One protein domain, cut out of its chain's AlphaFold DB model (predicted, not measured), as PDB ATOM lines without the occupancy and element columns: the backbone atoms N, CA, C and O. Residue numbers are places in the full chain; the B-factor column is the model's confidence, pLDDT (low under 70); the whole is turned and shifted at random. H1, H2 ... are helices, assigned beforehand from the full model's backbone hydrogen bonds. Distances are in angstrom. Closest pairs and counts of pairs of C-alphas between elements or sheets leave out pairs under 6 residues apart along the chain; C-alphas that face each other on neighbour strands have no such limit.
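AT A GLANCE: This is residues 8 to 48 and 69 to 79 of the 182 residues of the protein "Platelet-derived growth factor D" of Takifugu flavidus (sansaifugu) (UniProt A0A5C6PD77). Three short helices, H1, H2 and H3, make an open zigzag with H2 in the middle, and H4 lies crosswise near the first residue of H2. Residues 11 to 17 and 42 to 48 stick out. The printed part has 52 residues with four named helices, H1 to H4 in order, and no named strand: all helix. It is loose, radius of gyration of the C-alphas 12.9 A, and only just flat, spanning 33 by 32 by 17 A.

IN THESE COORDINATES: H1, residues 12 to 20, begins at C-alpha 12 (3.762, 14.255, -26.009) and is 12.1 A long. H2, residues 25 to 32, measures 10.6 A. H3, residues 37 to 46, measures 14.1 A. H4, residues 69 to 78, measures 14.5 A and ends at C-alpha 78 (11.602, 38.357, -28.187).

HOW THE PARTS SIT: H1 and H2 are close but not clearly touching; their closest C-alphas, Ile 19 and Leu 28, are 6.7 A apart. H2 and H3 touch, closest at the C-alphas of Phe 29 and Trp 37, 5.1 A, at a steep tilt of 48 degrees, opposite ways. H4 is close to H2 but not clearly touching, about perpendicular at 75 degrees, closest at the C-alphas of Val 25 and Asn 69, 6.5 A. In H1, H2, H3 and H4 every O i to N i+4 pair is within hydrogen-bond range.

THE WHOLE: The C-alphas farthest apart, Lys 48 and Ser 79, are 35.1 A apart. Residues 49 to 68 are not printed; C-alphas 48 and 69 are 21.5 A apart across this cut. The links H1 to H2 and H2 to H3 are tight. The model's pLDDT is under 70 at residues 8 to 10 and 45 to 48.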
ATOM      1  N   VAL A   8      -8.069  10.134 -27.491       49.62
ATOM      2  CA  VAL A   8      -6.799   9.645 -28.061       49.62
ATOM      3  C   VAL A   8      -5.678  10.218 -27.186       49.62
ATOM      4  O   VAL A   8      -5.701  11.423 -26.921       49.62
ATOM      5  N   PRO A   9      -4.696   9.423 -26.717       51.84
ATOM      6  CA  PRO A   9      -3.520   9.986 -26.074       51.84
ATOM      7  C   PRO A   9      -2.755  10.761 -27.145       51.84
ATOM      8  O   PRO A   9      -2.082  10.159 -27.980       51.84
ATOM      9  N   LEU A  10      -2.899  12.088 -27.151       60.53
ATOM     10  CA  LEU A  10      -2.011  12.962 -27.907       60.53
ATOM     11  C   LEU A  10      -0.593  12.528 -27.545       60.53
ATOM     12  O   LEU A  10      -0.246  12.447 -26.361       60.53
ATOM     13  N   SER A  11       0.213  12.189 -28.547       80.19
ATOM     14  CA  SER A  11       1.643  12.018 -28.315       80.19
ATOM     15  C   SER A  11       2.164  13.252 -27.568       80.19
ATOM     16  O   SER A  11       1.616  14.348 -27.714       80.19
ATOM     17  N   LEU A  12       3.207  13.105 -26.744       76.56
ATOM     18  CA  LEU A  12       3.762  14.255 -26.009       76.56
ATOM     19  C   LEU A  12       4.077  15.433 -26.948       76.56
ATOM     20  O   LEU A  12       3.921  16.581 -26.556       76.56
ATOM     21  N   GLU A  13       4.436  15.136 -28.195       73.00
ATOM     22  CA  GLU A  13       4.656  16.109 -29.264       73.00
ATOM     23  C   GLU A  13       3.365  16.806 -29.735       73.00
ATOM     24  O   GLU A  13       3.345  18.022 -29.900       73.00
ATOM     25  N   GLU A  14       2.261  16.082 -29.930       75.81
ATOM     26  CA  GLU A  14       0.970  16.689 -30.293       75.81
ATOM     27  C   GLU A  14       0.369  17.513 -29.153       75.81
ATOM     28  O   GLU A  14      -0.255  18.552 -29.395       75.81
ATOM     29  N   LEU A  15       0.564  17.074 -27.909       80.12
ATOM     30  CA  LEU A  15       0.134  17.826 -26.739       80.12
ATOM     31  C   LEU A  15       0.945  19.118 -26.593       80.12
ATOM     32  O   LEU A  15       0.355  20.177 -26.398       80.12
ATOM     33  N   ASP A  16       2.269  19.046 -26.746       78.31
ATOM     34  CA  ASP A  16       3.157  20.215 -26.741       78.31
ATOM     35  C   ASP A  16       2.761  21.223 -27.830       78.31
ATOM     36  O   ASP A  16       2.527  22.393 -27.528       78.31
ATOM     37  N   ARG A  17       2.529  20.754 -29.064       74.44
ATOM     38  CA  ARG A  17       2.002  21.574 -30.173       74.44
ATOM     39  C   ARG A  17       0.698  22.274 -29.829       74.44
ATOM     40  O   ARG A  17       0.520  23.457 -30.111       74.44
ATOM     41  N   THR A  18      -0.233  21.531 -29.241       81.88
ATOM     42  CA  THR A  18      -1.543  22.062 -28.867       81.88
ATOM     43  C   THR A  18      -1.395  23.132 -27.788       81.88
ATOM     44  O   THR A  18      -2.017  24.188 -27.879       81.88
ATOM     45  N   ILE A  19      -0.529  22.896 -26.801       83.88
ATOM     46  CA  ILE A  19      -0.265  23.836 -25.710       83.88
ATOM     47  C   ILE A  19       0.442  25.102 -26.214       83.88
ATOM     48  O   ILE A  19       0.087  26.203 -25.792       83.88
ATOM     49  N   ALA A  20       1.390  24.969 -27.146       80.12
ATOM     50  CA  ALA A  20       2.146  26.079 -27.725       80.12
ATOM     51  C   ALA A  20       1.267  27.107 -28.463       80.12
ATOM     52  O   ALA A  20       1.674  28.258 -28.639       80.12
ATOM     53  N   ALA A  21       0.054  26.719 -28.869       80.88
ATOM     54  CA  ALA A  21      -0.903  27.609 -29.515       80.88
ATOM     55  C   ALA A  21      -1.617  28.570 -28.541       80.88
ATOM     56  O   ALA A  21      -2.197  29.560 -28.991       80.88
ATOM     57  N   PHE A  22      -1.610  28.301 -27.230       88.00
ATOM     58  CA  PHE A  22      -2.307  29.140 -26.253       88.00
ATOM     59  C   PHE A  22      -1.470  30.350 -25.833       88.00
ATOM     60  O   PHE A  22      -0.267  30.253 -25.607       88.00
ATOM     61  N   GLU A  23      -2.130  31.500 -25.669       84.19
ATOM     62  CA  GLU A  23      -1.473  32.759 -25.294       84.19
ATOM     63  C   GLU A  23      -1.622  33.115 -23.809       84.19
ATOM     64  O   GLU A  23      -1.052  34.098 -23.331       84.19
ATOM     65  N   SER A  24      -2.419  32.345 -23.069       88.50
ATOM     66  CA  SER A  24      -2.646  32.573 -21.647       88.50
ATOM     67  C   SER A  24      -2.919  31.283 -20.888       88.50
ATOM     68  O   SER A  24      -3.413  30.293 -21.434       88.50
ATOM     69  N   VAL A  25      -2.660  31.329 -19.581       88.38
ATOM     70  CA  VAL A  25      -2.995  30.232 -18.665       88.38
ATOM     71  C   VAL A  25      -4.499  29.959 -18.681       88.38
ATOM     72  O   VAL A  25      -4.922  28.811 -18.644       88.38
ATOM     73  N   GLU A  26      -5.333  30.990 -18.805       89.31
ATOM     74  CA  GLU A  26      -6.782  30.805 -18.894       89.31
ATOM     75  C   GLU A  26      -7.189  29.975 -20.121       89.31
ATOM     76  O   GLU A  26      -8.007  29.065 -19.995       89.31
ATOM     77  N   GLN A  27      -6.623  30.265 -21.297       90.38
ATOM     78  CA  GLN A  27      -6.917  29.509 -22.519       90.38
ATOM     79  C   GLN A  27      -6.503  28.042 -22.380       90.38
ATOM     80  O   GLN A  27      -7.288  27.156 -22.716       90.38
ATOM     81  N   LEU A  28      -5.321  27.799 -21.809       90.31
ATOM     82  CA  LEU A  28      -4.830  26.457 -21.512       90.31
ATOM     83  C   LEU A  28      -5.809  25.684 -20.615       90.31
ATOM     84  O   LEU A  28      -6.211  24.571 -20.943       90.31
ATOM     85  N   PHE A  29      -6.242  26.280 -19.502       88.62
ATOM     86  CA  PHE A  29      -7.146  25.618 -18.556       88.62
ATOM     87  C   PHE A  29      -8.544  25.393 -19.135       88.62
ATOM     88  O   PHE A  29      -9.144  24.348 -18.890       88.62
ATOM     89  N   ARG A  30      -9.057  26.336 -19.934       89.12
ATOM     90  CA  ARG A  30     -10.329  26.168 -20.652       89.12
ATOM     91  C   ARG A  30     -10.286  25.019 -21.652       89.12
ATOM     92  O   ARG A  30     -11.314  24.382 -21.846       89.12
ATOM     93  N   TYR A  31      -9.140  24.782 -22.287       88.19
ATOM     94  CA  TYR A  31      -8.967  23.664 -23.211       88.19
ATOM     95  C   TYR A  31      -8.856  22.329 -22.470       88.19
ATOM     96  O   TYR A  31      -9.565  21.388 -22.809       88.19
ATOM     97  N   LEU A  32      -8.009  22.261 -21.439       86.31
ATOM     98  CA  LEU A  32      -7.761  21.023 -20.696       86.31
ATOM     99  C   LEU A  32      -8.976  20.579 -19.872       86.31
ATOM    100  O   LEU A  32      -9.337  19.410 -19.905       86.31
ATOM    101  N   ASN A  33      -9.619  21.510 -19.159       87.62
ATOM    102  CA  ASN A  33     -10.725  21.219 -18.245       87.62
ATOM    103  C   ASN A  33     -11.897  22.205 -18.434       87.62
ATOM    104  O   ASN A  33     -12.166  23.032 -17.556       87.62
ATOM    105  N   PRO A  34     -12.661  22.127 -19.538       89.38
ATOM    106  CA  PRO A  34     -13.679  23.129 -19.885       89.38
ATOM    107  C   PRO A  34     -14.758  23.369 -18.818       89.38
ATOM    108  O   PRO A  34     -15.326  24.458 -18.744       89.38
ATOM    109  N   ASN A  35     -15.043  22.369 -17.979       91.19
ATOM    110  CA  ASN A  35     -16.095  22.441 -16.963       91.19
ATOM    111  C   ASN A  35     -15.593  22.958 -15.605       91.19
ATOM    112  O   ASN A  35     -16.366  23.556 -14.859       91.19
ATOM    113  N   THR A  36     -14.312  22.754 -15.282       90.44
ATOM    114  CA  THR A  36     -13.734  23.065 -13.960       90.44
ATOM    115  C   THR A  36     -12.634  24.121 -13.998       90.44
ATOM    116  O   THR A  36     -12.170  24.542 -12.941       90.44
ATOM    117  N   TRP A  37     -12.275  24.636 -15.181       91.06
ATOM    118  CA  TRP A  37     -11.119  25.517 -15.387       91.06
ATOM    119  C   TRP A  37     -11.020  26.693 -14.409       91.06
ATOM    120  O   TRP A  37      -9.921  27.032 -13.986       91.06
ATOM    121  N   LYS A  38     -12.144  27.322 -14.029       87.00
ATOM    122  CA  LYS A  38     -12.146  28.452 -13.079       87.00
ATOM    123  C   LYS A  38     -11.693  28.025 -11.689       87.00
ATOM    124  O   LYS A  38     -10.894  28.719 -11.071       87.00
ATOM    125  N   HIS A  39     -12.231  26.908 -11.211       86.56
ATOM    126  CA  HIS A  39     -11.895  26.351  -9.906       86.56
ATOM    127  C   HIS A  39     -10.452  25.837  -9.899       86.56
ATOM    128  O   HIS A  39      -9.714  26.084  -8.951       86.56
ATOM    129  N   ASP A  40     -10.025  25.185 -10.980       83.06
ATOM    130  CA  ASP A  40      -8.662  24.667 -11.109       83.06
ATOM    131  C   ASP A  40      -7.625  25.799 -11.160       83.06
ATOM    132  O   ASP A  40      -6.587  25.727 -10.501       83.06
ATOM    133  N   LEU A  41      -7.935  26.883 -11.879       84.31
ATOM    134  CA  LEU A  41      -7.107  28.084 -11.916       84.31
ATOM    135  C   LEU A  41      -7.018  28.736 -10.529       84.31
ATOM    136  O   LEU A  41      -5.916  29.014 -10.061       84.31
ATOM    137  N   ASP A  42      -8.152  28.941  -9.851       81.94
ATOM    138  CA  ASP A  42      -8.191  29.527  -8.504       81.94
ATOM    139  C   ASP A  42      -7.421  28.668  -7.491       81.94
ATOM    140  O   ASP A  42      -6.623  29.187  -6.706       81.94
ATOM    141  N   SER A  43      -7.561  27.343  -7.572       78.06
ATOM    142  CA  SER A  43      -6.828  26.376  -6.750       78.06
ATOM    143  C   SER A  43      -5.312  26.555  -6.862       78.06
ATOM    144  O   SER A  43      -4.629  26.585  -5.845       78.06
ATOM    145  N   ILE A  44      -4.757  26.785  -8.055       75.19
ATOM    146  CA  ILE A  44      -3.301  26.951  -8.240       75.19
ATOM    147  C   ILE A  44      -2.761  28.213  -7.558       75.19
ATOM    148  O   ILE A  44      -1.633  28.223  -7.056       75.19
ATOM    149  N   TYR A  45      -3.554  29.283  -7.517       67.88
ATOM    150  CA  TYR A  45      -3.159  30.534  -6.868       67.88
ATOM    151  C   TYR A  45      -3.485  30.560  -5.367       67.88
ATOM    152  O   TYR A  45      -2.846  31.310  -4.623       67.88
ATOM    153  N   THR A  46      -4.421  29.728  -4.901       66.56
ATOM    154  CA  THR A  46      -4.883  29.680  -3.502       66.56
ATOM    155  C   THR A  46      -4.392  28.460  -2.714       66.56
ATOM    156  O   THR A  46      -4.476  28.466  -1.480       66.56
ATOM    157  N   GLN A  47      -3.828  27.432  -3.365       59.56
ATOM    158  CA  GLN A  47      -3.369  26.197  -2.723       59.56
ATOM    159  C   GLN A  47      -2.265  26.470  -1.693       59.56
ATOM    160  O   GLN A  47      -1.081  26.611  -1.992       59.56
ATOM    161  N   LYS A  48      -2.662  26.456  -0.416       51.66
ATOM    162  CA  LYS A  48      -1.764  26.490   0.753       51.66
ATOM    163  C   LYS A  48      -1.136  25.122   1.073       51.66
ATOM    164  O   LYS A  48      -0.199  25.064   1.878       51.66
ATOM    165  N   ASN A  69       1.541  34.457 -17.394       85.06
ATOM    166  CA  ASN A  69       1.218  35.141 -18.650       85.06
ATOM    167  C   ASN A  69       2.301  36.159 -19.028       85.06
ATOM    168  O   ASN A  69       2.562  36.379 -20.210       85.06
ATOM    169  N   ARG A  70       2.976  36.754 -18.035       86.56
ATOM    170  CA  ARG A  70       4.124  37.633 -18.288       86.56
ATOM    171  C   ARG A  70       5.298  36.871 -18.903       86.56
ATOM    172  O   ARG A  70       5.886  37.380 -19.847       86.56
ATOM    173  N   HIS A  71       5.590  35.650 -18.447       84.38
ATOM    174  CA  HIS A  71       6.626  34.820 -19.075       84.38
ATOM    175  C   HIS A  71       6.316  34.543 -20.552       84.38
ATOM    176  O   HIS A  71       7.195  34.687 -21.399       84.38
ATOM    177  N   TYR A  72       5.062  34.202 -20.869       85.12
ATOM    178  CA  TYR A  72       4.631  34.028 -22.258       85.12
ATOM    179  C   TYR A  72       4.799  35.321 -23.072       85.12
ATOM    180  O   TYR A  72       5.355  35.303 -24.171       85.12
ATOM    181  N   GLY A  73       4.370  36.457 -22.513       87.19
ATOM    182  CA  GLY A  73       4.515  37.771 -23.138       87.19
ATOM    183  C   GLY A  73       5.969  38.132 -23.442       87.19
ATOM    184  O   GLY A  73       6.259  38.571 -24.555       87.19
ATOM    185  N   ASP A  74       6.882  37.882 -22.502       87.12
ATOM    186  CA  ASP A  74       8.314  38.125 -22.678       87.12
ATOM    187  C   ASP A  74       8.868  37.259 -23.828       87.12
ATOM    188  O   ASP A  74       9.498  37.775 -24.753       87.12
ATOM    189  N   VAL A  75       8.559  35.955 -23.858       84.69
ATOM    190  CA  VAL A  75       8.973  35.057 -24.956       84.69
ATOM    191  C   VAL A  75       8.426  35.536 -26.305       84.69
ATOM    192  O   VAL A  75       9.182  35.657 -27.274       84.69
ATOM    193  N   LYS A  76       7.135  35.888 -26.377       84.19
ATOM    194  CA  LYS A  76       6.495  36.414 -27.595       84.19
ATOM    195  C   LYS A  76       7.149  37.719 -28.051       84.19
ATOM    196  O   LYS A  76       7.431  37.884 -29.238       84.19
ATOM    197  N   GLN A  77       7.476  38.618 -27.122       88.62
ATOM    198  CA  GLN A  77       8.143  39.887 -27.415       88.62
ATOM    199  C   GLN A  77       9.539  39.698 -28.011       88.62
ATOM    200  O   GLN A  77       9.957  40.533 -28.817       88.62
ATOM    201  N   TYR A  78      10.269  38.646 -27.645       87.69
ATOM    202  CA  TYR A  78      11.602  38.357 -28.187       87.69
ATOM    203  C   TYR A  78      11.591  37.368 -29.355       87.69
ATOM    204  O   TYR A  78      12.627  37.185 -29.985       87.69
ATOM    205  N   SER A  79      10.440  36.797 -29.708       88.00
ATOM    206  CA  SER A  79      10.297  35.856 -30.823       88.00
ATOM    207  C   SER A  79      10.482  36.514 -32.198       88.00
ATOM    208  O   SER A  79      10.317  37.730 -32.367       88.00
TER     209      SER A  79